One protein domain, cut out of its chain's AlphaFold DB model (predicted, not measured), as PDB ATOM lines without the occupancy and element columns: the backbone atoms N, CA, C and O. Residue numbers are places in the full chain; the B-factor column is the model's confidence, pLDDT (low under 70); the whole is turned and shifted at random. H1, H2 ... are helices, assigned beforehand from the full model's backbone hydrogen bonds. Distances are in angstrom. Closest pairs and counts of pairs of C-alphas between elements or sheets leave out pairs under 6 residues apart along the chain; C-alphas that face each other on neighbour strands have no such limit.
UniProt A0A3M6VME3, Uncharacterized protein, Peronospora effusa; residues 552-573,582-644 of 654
ATOM      1  N   SER A 552     -50.652 -26.349   9.898       87.56
ATOM      2  CA  SER A 552     -50.146 -25.187   9.149       87.56
ATOM      3  C   SER A 552     -48.760 -24.748   9.619       87.56
ATOM      4  O   SER A 552     -47.898 -24.456   8.794       87.56
ATOM      5  N   PHE A 553     -48.502 -24.793  10.927       88.88
ATOM      6  CA  PHE A 553     -47.195 -24.459  11.498       88.88
ATOM      7  C   PHE A 553     -46.093 -25.408  10.992       88.88
ATOM      8  O   PHE A 553     -45.016 -24.982  10.574       88.88
ATOM      9  N   LYS A 554     -46.402 -26.712  10.931       87.94
ATOM     10  CA  LYS A 554     -45.513 -27.741  10.371       87.94
ATOM     11  C   LYS A 554     -45.393 -27.637   8.849       87.94
ATOM     12  O   LYS A 554     -44.320 -27.879   8.304       87.94
ATOM     13  N   LEU A 555     -46.478 -27.279   8.168       88.19
ATOM     14  CA  LEU A 555     -46.543 -27.100   6.717       88.19
ATOM     15  C   LEU A 555     -45.613 -25.970   6.254       88.19
ATOM     16  O   LEU A 555     -44.946 -26.116   5.235       88.19
ATOM     17  N   PHE A 556     -45.488 -24.908   7.056       90.62
ATOM     18  CA  PHE A 556     -44.544 -23.804   6.848       90.62
ATOM     19  C   PHE A 556     -43.105 -24.150   7.287       90.62
ATOM     20  O   PHE A 556     -42.209 -23.322   7.166       90.62
ATOM     21  N   LYS A 557     -42.873 -25.372   7.795       88.38
ATOM     22  CA  LYS A 557     -41.599 -25.856   8.358       88.38
ATOM     23  C   LYS A 557     -41.031 -24.961   9.474       88.38
ATOM     24  O   LYS A 557     -39.816 -24.849   9.621       88.38
ATOM     25  N   LEU A 558     -41.898 -24.366  10.292       87.62
ATOM     26  CA  LEU A 558     -41.490 -23.533  11.426       87.62
ATOM     27  C   LEU A 558     -41.103 -24.411  12.634       87.62
ATOM     28  O   LEU A 558     -41.713 -25.449  12.899       87.62
ATOM     29  N   GLN A 559     -40.074 -24.010  13.386       81.19
ATOM     30  CA  GLN A 559     -39.612 -24.702  14.600       81.19
ATOM     31  C   GLN A 559     -40.433 -24.274  15.830       81.19
ATOM     32  O   GLN A 559     -40.546 -23.082  16.130       81.19
ATOM     33  N   GLY A 560     -40.979 -25.242  16.570       71.94
ATOM     34  CA  GLY A 560     -41.785 -25.004  17.778       71.94
ATOM     35  C   GLY A 560     -41.039 -25.282  19.087       71.94
ATOM     36  O   GLY A 560     -39.845 -25.596  19.093       71.94
ATOM     37  N   LYS A 561     -41.770 -25.257  20.211       63.06
ATOM     38  CA  LYS A 561     -41.259 -25.535  21.578       63.06
ATOM     39  C   LYS A 561     -40.445 -26.824  21.745       63.06
ATOM     40  O   LYS A 561     -39.675 -26.926  22.689       63.06
ATOM     41  N   LYS A 562     -40.651 -27.831  20.888       58.09
ATOM     42  CA  LYS A 562     -39.961 -29.135  20.969       58.09
ATOM     43  C   LYS A 562     -38.506 -29.091  20.480       58.09
ATOM     44  O   LYS A 562     -37.817 -30.101  20.540       58.09
ATOM     45  N   THR A 563     -38.048 -27.942  19.990       57.50
ATOM     46  CA  THR A 563     -36.666 -27.703  19.563       57.50
ATOM     47  C   THR A 563     -35.932 -26.887  20.632       57.50
ATOM     48  O   THR A 563     -36.547 -26.083  21.328       57.50
ATOM     49  N   SER A 564     -34.616 -27.068  20.788       56.28
ATOM     50  CA  SER A 564     -33.807 -26.353  21.795       56.28
ATOM     51  C   SER A 564     -33.738 -24.828  21.585       56.28
ATOM     52  O   SER A 564     -33.211 -24.122  22.446       56.28
ATOM     53  N   LYS A 565     -34.281 -24.309  20.471       61.22
ATOM     54  CA  LYS A 565     -34.407 -22.882  20.139       61.22
ATOM     55  C   LYS A 565     -35.736 -22.626  19.391       61.22
ATOM     56  O   LYS A 565     -35.843 -23.042  18.245       61.22
ATOM     57  N   PRO A 566     -36.746 -21.961  19.987       65.88
ATOM     58  CA  PRO A 566     -38.007 -21.658  19.295       65.88
ATOM     59  C   PRO A 566     -37.811 -20.661  18.133       65.88
ATOM     60  O   PRO A 566     -36.991 -19.748  18.252       65.88
ATOM     61  N   THR A 567     -38.587 -20.794  17.043       72.81
ATOM     62  CA  THR A 567     -38.534 -19.860  15.894       72.81
ATOM     63  C   THR A 567     -38.879 -18.441  16.327       72.81
ATOM     64  O   THR A 567     -39.924 -18.209  16.942       72.81
ATOM     65  N   ASP A 568     -38.051 -17.467  15.945       83.62
ATOM     66  CA  ASP A 568     -38.408 -16.060  16.090       83.62
ATOM     67  C   ASP A 568     -39.316 -15.618  14.934       83.62
ATOM     68  O   ASP A 568     -38.868 -15.046  13.939       83.62
ATOM     69  N   LEU A 569     -40.619 -15.862  15.093       87.00
ATOM     70  CA  LEU A 569     -41.652 -15.500  14.112       87.00
ATOM     71  C   LEU A 569     -41.694 -13.994  13.795       87.00
ATOM     72  O   LEU A 569     -42.366 -13.591  12.853       87.00
ATOM     73  N   THR A 570     -41.025 -13.145  14.586       83.44
ATOM     74  CA  THR A 570     -40.964 -11.700  14.313       83.44
ATOM     75  C   THR A 570     -39.941 -11.318  13.250       83.44
ATOM     76  O   THR A 570     -40.051 -10.223  12.697       83.44
ATOM     77  N   MET A 571     -38.977 -12.200  12.971       82.19
ATOM     78  CA  MET A 571     -37.876 -11.967  12.034       82.19
ATOM     79  C   MET A 571     -37.947 -12.878  10.805       82.19
ATOM     80  O   MET A 571     -37.476 -12.484   9.746       82.19
ATOM     81  N   ASP A 572     -38.540 -14.069  10.928       87.50
ATOM     82  CA  ASP A 572     -38.731 -14.998   9.809       87.50
ATOM     83  C   ASP A 572     -39.915 -14.558   8.922       87.50
ATOM     84  O   ASP A 572     -41.039 -14.470   9.433       87.50
ATOM     85  N   PRO A 573     -39.723 -14.317   7.608       90.56
ATOM     86  CA  PRO A 573     -40.810 -13.962   6.697       90.56
ATOM     87  C   PRO A 573     -41.940 -15.002   6.657       90.56
ATOM     88  O   PRO A 573     -43.114 -14.626   6.672       90.56
ATOM     89  N   VAL A 582     -53.013 -17.133  10.926       91.06
ATOM     90  CA  VAL A 582     -53.696 -17.330  12.215       91.06
ATOM     91  C   VAL A 582     -54.699 -16.198  12.428       91.06
ATOM     92  O   VAL A 582     -55.896 -16.452  12.558       91.06
ATOM     93  N   TYR A 583     -54.252 -14.946  12.335       87.69
ATOM     94  CA  TYR A 583     -55.107 -13.767  12.500       87.69
ATOM     95  C   TYR A 583     -56.262 -13.681  11.493       87.69
ATOM     96  O   TYR A 583     -57.396 -13.309  11.831       87.69
ATOM     97  N   MET A 584     -56.006 -14.038  10.238       88.44
ATOM     98  CA  MET A 584     -57.014 -14.013   9.184       88.44
ATOM     99  C   MET A 584     -58.146 -15.026   9.443       88.44
ATOM    100  O   MET A 584     -59.308 -14.764   9.082       88.44
ATOM    101  N   ARG A 585     -57.842 -16.176  10.062       88.00
ATOM    102  CA  ARG A 585     -58.803 -17.270  10.290       88.00
ATOM    103  C   ARG A 585     -59.550 -17.180  11.624       88.00
ATOM    104  O   ARG A 585     -60.704 -17.599  11.676       88.00
ATOM    105  N   THR A 586     -58.928 -16.656  12.674       85.44
ATOM    106  CA  THR A 586     -59.508 -16.607  14.028       85.44
ATOM    107  C   THR A 586     -60.564 -15.513  14.184       85.44
ATOM    108  O   THR A 586     -60.700 -14.627  13.332       85.44
ATOM    109  N   LYS A 587     -61.363 -15.576  15.256       77.25
ATOM    110  CA  LYS A 587     -62.446 -14.609  15.497       77.25
ATOM    111  C   LYS A 587     -62.012 -13.458  16.396       77.25
ATOM    112  O   LYS A 587     -62.402 -12.321  16.133       77.25
ATOM    113  N   ASP A 588     -61.196 -13.739  17.406       81.56
ATOM    114  CA  ASP A 588     -60.745 -12.765  18.397       81.56
ATOM    115  C   ASP A 588     -59.249 -12.907  18.734       81.56
ATOM    116  O   ASP A 588     -58.518 -13.712  18.156       81.56
ATOM    117  N   PHE A 589     -58.763 -12.040  19.626       84.44
ATOM    118  CA  PHE A 589     -57.353 -11.996  20.018       84.44
ATOM    119  C   PHE A 589     -56.949 -13.157  20.934       84.44
ATOM    120  O   PHE A 589     -55.770 -13.515  20.954       84.44
ATOM    121  N   ASP A 590     -57.911 -13.742  21.648       84.81
ATOM    122  CA  ASP A 590     -57.707 -14.892  22.528       84.81
ATOM    123  C   ASP A 590     -57.370 -16.138  21.721       84.81
ATOM    124  O   ASP A 590     -56.373 -16.806  22.002       84.81
ATOM    125  N   ASP A 591     -58.142 -16.405  20.668       86.69
ATOM    126  CA  ASP A 591     -57.899 -17.498  19.728       86.69
ATOM    127  C   ASP A 591     -56.477 -17.429  19.154       86.69
ATOM    128  O   ASP A 591     -55.751 -18.425  19.125       86.69
ATOM    129  N   VAL A 592     -56.050 -16.229  18.751       87.94
ATOM    130  CA  VAL A 592     -54.712 -16.025  18.182       87.94
ATOM    131  C   VAL A 592     -53.641 -16.259  19.234       87.94
ATOM    132  O   VAL A 592     -52.676 -16.980  18.984       87.94
ATOM    133  N   TYR A 593     -53.790 -15.664  20.418       88.56
ATOM    134  CA  TYR A 593     -52.819 -15.838  21.490       88.56
ATOM    135  C   TYR A 593     -52.669 -17.307  21.877       88.56
ATOM    136  O   TYR A 593     -51.543 -17.774  22.036       88.56
ATOM    137  N   ASN A 594     -53.778 -18.038  21.993       87.00
ATOM    138  CA  ASN A 594     -53.786 -19.451  22.361       87.00
ATOM    139  C   ASN A 594     -53.078 -20.322  21.320       87.00
ATOM    140  O   ASN A 594     -52.337 -21.237  21.684       87.00
ATOM    141  N   GLU A 595     -53.260 -20.018  20.040       88.62
ATOM    142  CA  GLU A 595     -52.609 -20.742  18.956       88.62
ATOM    143  C   GLU A 595     -51.106 -20.454  18.865       88.62
ATOM    144  O   GLU A 595     -50.294 -21.379  18.825       88.62
ATOM    145  N   LEU A 596     -50.706 -19.182  18.958       88.94
ATOM    146  CA  LEU A 596     -49.292 -18.812  19.071       88.94
ATOM    147  C   LEU A 596     -48.662 -19.441  20.326       88.94
ATOM    148  O   LEU A 596     -47.549 -19.971  20.295       88.94
ATOM    149  N   PHE A 597     -49.377 -19.410  21.452       88.00
ATOM    150  CA  PHE A 597     -48.929 -19.994  22.711       88.00
ATOM    151  C   PHE A 597     -48.716 -21.502  22.593       88.00
ATOM    152  O   PHE A 597     -47.749 -22.006  23.176       88.00
ATOM    153  N   ALA A 598     -49.585 -22.220  21.879       86.56
ATOM    154  CA  ALA A 598     -49.464 -23.660  21.685       86.56
ATOM    155  C   ALA A 598     -48.132 -24.014  21.001       86.56
ATOM    156  O   ALA A 598     -47.386 -24.838  21.540       86.56
ATOM    157  N   GLU A 599     -47.786 -23.307  19.922       87.81
ATOM    158  CA  GLU A 599     -46.629 -23.619  19.071       87.81
ATOM    159  C   GLU A 599     -45.289 -23.077  19.595       87.81
ATOM    160  O   GLU A 599     -44.302 -23.816  19.682       87.81
ATOM    161  N   VAL A 600     -45.238 -21.796  19.988       86.44
ATOM    162  CA  VAL A 600     -43.977 -21.097  20.328       86.44
ATOM    163  C   VAL A 600     -43.858 -20.702  21.798       86.44
ATOM    164  O   VAL A 600     -42.775 -20.388  22.290       86.44
ATOM    165  N   GLY A 601     -44.959 -20.772  22.543       85.88
ATOM    166  CA  GLY A 601     -44.975 -20.517  23.979       85.88
ATOM    167  C   GLY A 601     -45.161 -19.070  24.360       85.88
ATOM    168  O   GLY A 601     -45.089 -18.161  23.542       85.88
ATOM    169  N   ARG A 602     -45.431 -18.875  25.650       84.88
ATOM    170  CA  ARG A 602     -45.909 -17.610  26.211       84.88
ATOM    171  C   ARG A 602     -45.059 -16.409  25.813       84.88
ATOM    172  O   ARG A 602     -45.592 -15.419  25.324       84.88
ATOM    173  N   VAL A 603     -43.751 -16.485  26.043       84.25
ATOM    174  CA  VAL A 603     -42.849 -15.344  25.838       84.25
ATOM    175  C   VAL A 603     -42.789 -14.957  24.357       84.25
ATOM    176  O   VAL A 603     -42.952 -13.782  24.029       84.25
ATOM    177  N   ALA A 604     -42.631 -15.938  23.467       85.88
ATOM    178  CA  ALA A 604     -42.578 -15.713  22.025       85.88
ATOM    179  C   ALA A 604     -43.929 -15.236  21.467       85.88
ATOM    180  O   ALA A 604     -43.963 -14.257  20.725       85.88
ATOM    181  N   ALA A 605     -45.044 -15.837  21.892       88.06
ATOM    182  CA  ALA A 605     -46.390 -15.425  21.490       88.06
ATOM    183  C   ALA A 605     -46.654 -13.949  21.834       88.06
ATOM    184  O   ALA A 605     -47.043 -13.167  20.969       88.06
ATOM    185  N   LEU A 606     -46.347 -13.522  23.064       87.56
ATOM    186  CA  LEU A 606     -46.506 -12.119  23.465       87.56
ATOM    187  C   LEU A 606     -45.589 -11.171  22.692       87.56
ATOM    188  O   LEU A 606     -45.998 -10.052  22.376       87.56
ATOM    189  N   LYS A 607     -44.359 -11.599  22.386       88.94
ATOM    190  CA  LYS A 607     -43.425 -10.827  21.557       88.94
ATOM    191  C   LYS A 607     -44.006 -10.599  20.158       88.94
ATOM    192  O   LYS A 607     -44.008  -9.463  19.687       88.94
ATOM    193  N   VAL A 608     -44.551 -11.646  19.538       89.56
ATOM    194  CA  VAL A 608     -45.183 -11.595  18.212       89.56
ATOM    195  C   VAL A 608     -46.395 -10.671  18.208       89.56
ATOM    196  O   VAL A 608     -46.444  -9.742  17.408       89.56
ATOM    197  N   MET A 609     -47.327 -10.838  19.149       88.50
ATOM    198  CA  MET A 609     -48.532  -9.999  19.211       88.50
ATOM    199  C   MET A 609     -48.199  -8.514  19.420       88.50
ATOM    200  O   MET A 609     -48.798  -7.646  18.789       88.50
ATOM    201  N   LYS A 610     -47.195  -8.204  20.255       89.06
ATOM    202  CA  LYS A 610     -46.676  -6.833  20.430       89.06
ATOM    203  C   LYS A 610     -46.083  -6.267  19.144       89.06
ATOM    204  O   LYS A 610     -46.302  -5.094  18.846       89.06
ATOM    205  N   LYS A 611     -45.332  -7.084  18.403       88.19
ATOM    206  CA  LYS A 611     -44.729  -6.701  17.123       88.19
ATOM    207  C   LYS A 611     -45.811  -6.391  16.088       88.19
ATOM    208  O   LYS A 611     -45.780  -5.305  15.525       88.19
ATOM    209  N   VAL A 612     -46.807  -7.261  15.924       86.75
ATOM    210  CA  VAL A 612     -47.928  -7.053  14.986       86.75
ATOM    211  C   VAL A 612     -48.775  -5.835  15.374       86.75
ATOM    212  O   VAL A 612     -49.116  -5.033  14.513       86.75
ATOM    213  N   HIS A 613     -49.034  -5.597  16.669       87.62
ATOM    214  CA  HIS A 613     -49.709  -4.366  17.126       87.62
ATOM    215  C   HIS A 613     -48.953  -3.086  16.743       87.62
ATOM    216  O   HIS A 613     -49.566  -2.047  16.494       87.62
ATOM    217  N   LYS A 614     -47.618  -3.134  16.776       87.31
ATOM    218  CA  LYS A 614     -46.766  -1.981  16.487       87.31
ATOM    219  C   LYS A 614     -46.614  -1.764  14.982       87.31
ATOM    220  O   LYS A 614     -46.763  -0.640  14.505       87.31
ATOM    221  N   ASP A 615     -46.313  -2.831  14.257       85.56
ATOM    222  CA  ASP A 615     -45.821  -2.739  12.888       85.56
ATOM    223  C   ASP A 615     -46.940  -2.948  11.855       85.56
ATOM    224  O   ASP A 615     -46.886  -2.323  10.795       85.56
ATOM    225  N   GLY A 616     -47.993  -3.695  12.207       86.25
ATOM    226  CA  GLY A 616     -49.027  -4.186  11.290       86.25
ATOM    227  C   GLY A 616     -48.764  -5.624  10.838       86.25
ATOM    228  O   GLY A 616     -47.828  -6.282  11.317       86.25
ATOM    229  N   TYR A 617     -49.600  -6.115   9.926       87.19
ATOM    230  CA  TYR A 617     -49.416  -7.432   9.303       87.19
ATOM    231  C   TYR A 617     -48.246  -7.432   8.311       87.19
ATOM    232  O   TYR A 617     -47.682  -6.386   7.978       87.19
ATOM    233  N   LEU A 618     -47.837  -8.616   7.857       86.69
ATOM    234  CA  LEU A 618     -46.968  -8.728   6.681       86.69
ATOM    235  C   LEU A 618     -47.760  -8.429   5.395       86.69
ATOM    236  O   LEU A 618     -47.241  -7.783   4.484       86.69
ATOM    237  N   LEU A 619     -49.012  -8.890   5.334       89.12
ATOM    238  CA  LEU A 619     -49.947  -8.645   4.249       89.12
ATOM    239  C   LEU A 619     -50.784  -7.396   4.522       89.12
ATOM    240  O   LEU A 619     -51.725  -7.423   5.318       89.12
ATOM    241  N   ASN A 620     -50.495  -6.306   3.815       85.06
ATOM    242  CA  ASN A 620     -51.122  -4.999   4.044       85.06
ATOM    243  C   ASN A 620     -52.654  -5.036   3.897       85.06
ATOM    244  O   ASN A 620     -53.367  -4.352   4.627       85.06
ATOM    245  N   SER A 621     -53.184  -5.884   3.010       80.75
ATOM    246  CA  SER A 621     -54.633  -6.060   2.818       80.75
ATOM    247  C   SER A 621     -55.364  -6.594   4.061       80.75
ATOM    248  O   SER A 621     -56.584  -6.459   4.185       80.75
ATOM    249  N   LEU A 622     -54.651  -7.239   4.993       80.62
ATOM    250  CA  LEU A 622     -55.241  -7.681   6.258       80.62
ATOM    251  C   LEU A 622     -55.455  -6.516   7.226       80.62
ATOM    252  O   LEU A 622     -56.419  -6.550   7.989       80.62
ATOM    253  N   ASP A 623     -54.635  -5.464   7.167       73.50
ATOM    254  CA  ASP A 623     -54.835  -4.278   8.009       73.50
ATOM    255  C   ASP A 623     -56.085  -3.491   7.587       73.50
ATOM    256  O   ASP A 623     -56.759  -2.912   8.434       73.50
ATOM    257  N   GLU A 624     -56.466  -3.542   6.309       73.00
ATOM    258  CA  GLU A 624     -57.708  -2.931   5.814       73.00
ATOM    259  C   GLU A 624     -58.965  -3.673   6.297       73.00
ATOM    260  O   GLU A 624     -60.003  -3.061   6.544       73.00
ATOM    261  N   THR A 625     -58.883  -4.997   6.457       75.25
ATOM    262  CA  THR A 625     -60.044  -5.857   6.755       75.25
ATOM    263  C   THR A 625     -60.165  -6.248   8.232       75.25
ATOM    264  O   THR A 625     -61.273  -6.460   8.727       75.25
ATOM    265  N   LYS A 626     -59.044  -6.331   8.957       80.69
ATOM    266  CA  LYS A 626     -58.943  -6.661  10.389       80.69
ATOM    267  C   LYS A 626     -57.785  -5.882  11.046       80.69
ATOM    268  O   LYS A 626     -56.822  -6.505  11.495       80.69
ATOM    269  N   PRO A 627     -57.857  -4.545  11.170       79.50
ATOM    270  CA  PRO A 627     -56.731  -3.726  11.626       79.50
ATOM    271  C   PRO A 627     -56.239  -4.132  13.017       79.50
ATOM    272  O   PRO A 627     -57.005  -4.133  13.994       79.50
ATOM    273  N   MET A 628     -54.941  -4.423  13.114       78.06
ATOM    274  CA  MET A 628     -54.265  -4.656  14.395       78.06
ATOM    275  C   MET A 628     -53.406  -3.496  14.835       78.06
ATOM    276  O   MET A 628     -53.334  -3.200  16.033       78.06
ATOM    277  N   LYS A 629     -52.795  -2.818  13.870       83.06
ATOM    278  CA  LYS A 629     -51.966  -1.660  14.140       83.06
ATOM    279  C   LYS A 629     -52.782  -0.564  14.818       83.06
ATOM    280  O   LYS A 629     -53.776  -0.086  14.280       83.06
ATOM    281  N   GLY A 630     -52.387  -0.191  16.034       76.25
ATOM    282  CA  GLY A 630     -53.071   0.853  16.808       76.25
ATOM    283  C   GLY A 630     -54.503   0.514  17.256       76.25
ATOM    284  O   GLY A 630     -55.226   1.402  17.716       76.25
ATOM    285  N   ASN A 631     -54.936  -0.749  17.162       84.38
ATOM    286  CA  ASN A 631     -56.267  -1.157  17.604       84.38
ATOM    287  C   ASN A 631     -56.385  -1.059  19.137       84.38
ATOM    288  O   ASN A 631     -55.748  -1.809  19.879       84.38
ATOM    289  N   LYS A 632     -57.248  -0.160  19.632       83.69
ATOM    290  CA  LYS A 632     -57.412   0.107  21.075       83.69
ATOM    291  C   LYS A 632     -57.773  -1.141  21.888       83.69
ATOM    292  O   LYS A 632     -57.248  -1.309  22.988       83.69
ATOM    293  N   LYS A 633     -58.634  -2.022  21.359       82.75
ATOM    294  CA  LYS A 633     -59.021  -3.272  22.041       82.75
ATOM    295  C   LYS A 633     -57.828  -4.224  22.150       82.75
ATOM    296  O   LYS A 633     -57.622  -4.833  23.194       82.75
ATOM    297  N   PHE A 634     -57.000  -4.284  21.110       83.00
ATOM    298  CA  PHE A 634     -55.782  -5.090  21.110       83.00
ATOM    299  C   PHE A 634     -54.718  -4.542  22.069       83.00
ATOM    300  O   PHE A 634     -54.093  -5.291  22.820       83.00
ATOM    301  N   GLY A 635     -54.569  -3.216  22.127       81.69
ATOM    302  CA  GLY A 635     -53.694  -2.550  23.092       81.69
ATOM    303  C   GLY A 635     -54.093  -2.811  24.549       81.69
ATOM    304  O   GLY A 635     -53.222  -2.900  25.414       81.69
ATOM    305  N   MET A 636     -55.391  -2.972  24.838       83.25
ATOM    306  CA  MET A 636     -55.869  -3.406  26.158       83.25
ATOM    307  C   MET A 636     -55.550  -4.883  26.423       83.25
ATOM    308  O   MET A 636     -55.040  -5.201  27.497       83.25
ATOM    309  N   PHE A 637     -55.762  -5.755  25.433       84.19
ATOM    310  CA  PHE A 637     -55.439  -7.182  25.513       84.19
ATOM    311  C   PHE A 637     -53.964  -7.430  25.868       84.19
ATOM    312  O   PHE A 637     -53.653  -8.098  26.851       84.19
ATOM    313  N   ILE A 638     -53.033  -6.811  25.135       82.62
ATOM    314  CA  ILE A 638     -51.583  -7.017  25.316       82.62
ATOM    315  C   ILE A 638     -51.073  -6.514  26.679       82.62
ATOM    316  O   ILE A 638     -50.052  -7.005  27.171       82.62
ATOM    317  N   LYS A 639     -51.760  -5.549  27.309       83.00
ATOM    318  CA  LYS A 639     -51.412  -5.062  28.657       83.00
ATOM    319  C   LYS A 639     -51.704  -6.093  29.743       83.00
ATOM    320  O   LYS A 639     -51.044  -6.064  30.777       83.00
ATOM    321  N   ASN A 640     -52.681  -6.974  29.535       80.12
ATOM    322  CA  ASN A 640     -53.006  -8.023  30.492       80.12
ATOM    323  C   ASN A 640     -53.600  -9.269  29.806       80.12
ATOM    324  O   ASN A 640     -54.786  -9.547  29.971       80.12
ATOM    325  N   PRO A 641     -52.788 -10.024  29.045       70.12
ATOM    326  CA  PRO A 641     -53.258 -11.164  28.257       70.12
ATOM    327  C   PRO A 641     -53.827 -12.280  29.148       70.12
ATOM    328  O   PRO A 641     -54.755 -12.970  28.754       70.12
ATOM    329  N   GLU A 642     -53.341 -12.420  30.386       68.19
ATOM    330  CA  GLU A 642     -53.804 -13.440  31.341       68.19
ATOM    331  C   GLU A 642     -55.260 -13.250  31.784       68.19
ATOM    332  O   GLU A 642     -55.927 -14.233  32.101       68.19
ATOM    333  N   LYS A 643     -55.784 -12.016  31.758       69.50
ATOM    334  CA  LYS A 643     -57.197 -11.741  32.075       69.50
ATOM    335  C   LYS A 643     -58.175 -12.299  31.041       69.50
ATOM    336  O   LYS A 643     -59.351 -12.445  31.359       69.50
ATOM    337  N   TYR A 644     -57.702 -12.588  29.833       61.84
ATOM    338  CA  TYR A 644     -58.539 -13.014  28.714       61.84
ATOM    339  C   TYR A 644     -58.444 -14.533  28.441       61.84
ATOM    340  O   TYR A 644     -59.366 -15.129  27.897       61.84
TER     341      TYR A 644
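AT A GLANCE: This is residues 552 to 573 and 582 to 644 of the 654 residues of an uncharacterized protein of Peronospora effusa (UniProt A0A3M6VME3). Two longer helices, H3 and H4, make a V joined at its point by a tight link, and H6 packs on H4 towards the open end of the V. The short helices H2 and H5 lie off one side of this core. H1 lies near the V's point, and the long unnamed stretch of residues 556 to 573 loops out beyond it. The printed part has 85 residues with six named helices, in the order H1 H2 H3 H4 H5 H6, and no named strand, and its class is all helix. It is compact and rounded, with a radius of gyration of the C-alphas of 12.6 A and spans of 35 by 30 by 21 A.

HOW THE PARTS SIT: Start at H1, residues 552 to 555, and compare it with H3, residues 589 to 600: they are close but not clearly touching, the closest C-alphas being those of Phe 553 and Glu 599, 7.6 A apart. H2, residues 582 to 585, only just touches H3, with 3 pairs of C-alphas within 8 A; the closest are those of Tyr 583 and Val 592, 6.1 A apart, and H3 touches H2 with residues 592 to 595 alone. Next look at H4, residues 602 to 615, which H3 touches with residues 593 to 597 alone. Their closest C-alphas, those of Leu 596 and Ala 605, are 5.1 A apart, and the helices run opposite ways at a steep tilt of 53 degrees. H5, residues 620 to 625, touches no helix; it is close to H2 but not clearly touching, with the closest C-alphas, those of Met 584 and Leu 622, 7.2 A apart. H6, residues 632 to 639, touches H4, the closest C-alphas being those of Lys 610 and Ile 638, 6.9 A apart. H4 and H6 run opposite ways at a shallow tilt of 32 degrees. H3 and H5 are apart. In H3 and H4 every O i to N i+4 pair is within hydrogen-bond range, in H6 3 of 4, and in H5 0 of 2, with 2 of its 3 O i to N i+3 pairs within range; H1 and H2 are too short for an O i to N i+4 pair.

IN THESE COORDINATES: Find C-alpha 552 at (-50.146, -25.187, 9.149), where H1 begins its four residues. After the cut, H2 begins at Val 582. From C-alpha 589 at (-57.353, -11.996, 20.018), H3 runs 16.2 A to Val 600. H4, the longest helix with 14 residues, runs 20.0 A from Arg 602 to Asp 615. H5 covers 9.4 A, and H6 covers 11.0 A and ends at C-alpha 639, (-51.412, -5.062, 28.657).

THE WHOLE: The C-alphas of Ser 564 and Glu 624 are the two farthest apart, at 37.1 A. Residues 574 to 581 are not printed, and C-alphas 573 and 582 are 14.4 A apart across this cut, which falls in the link from H1 to H2. Of the links that are printed whole, none is long. The mean pLDDT of the printed part is 82.2, and residues 561 to 566 and 642 to 644 are under 70.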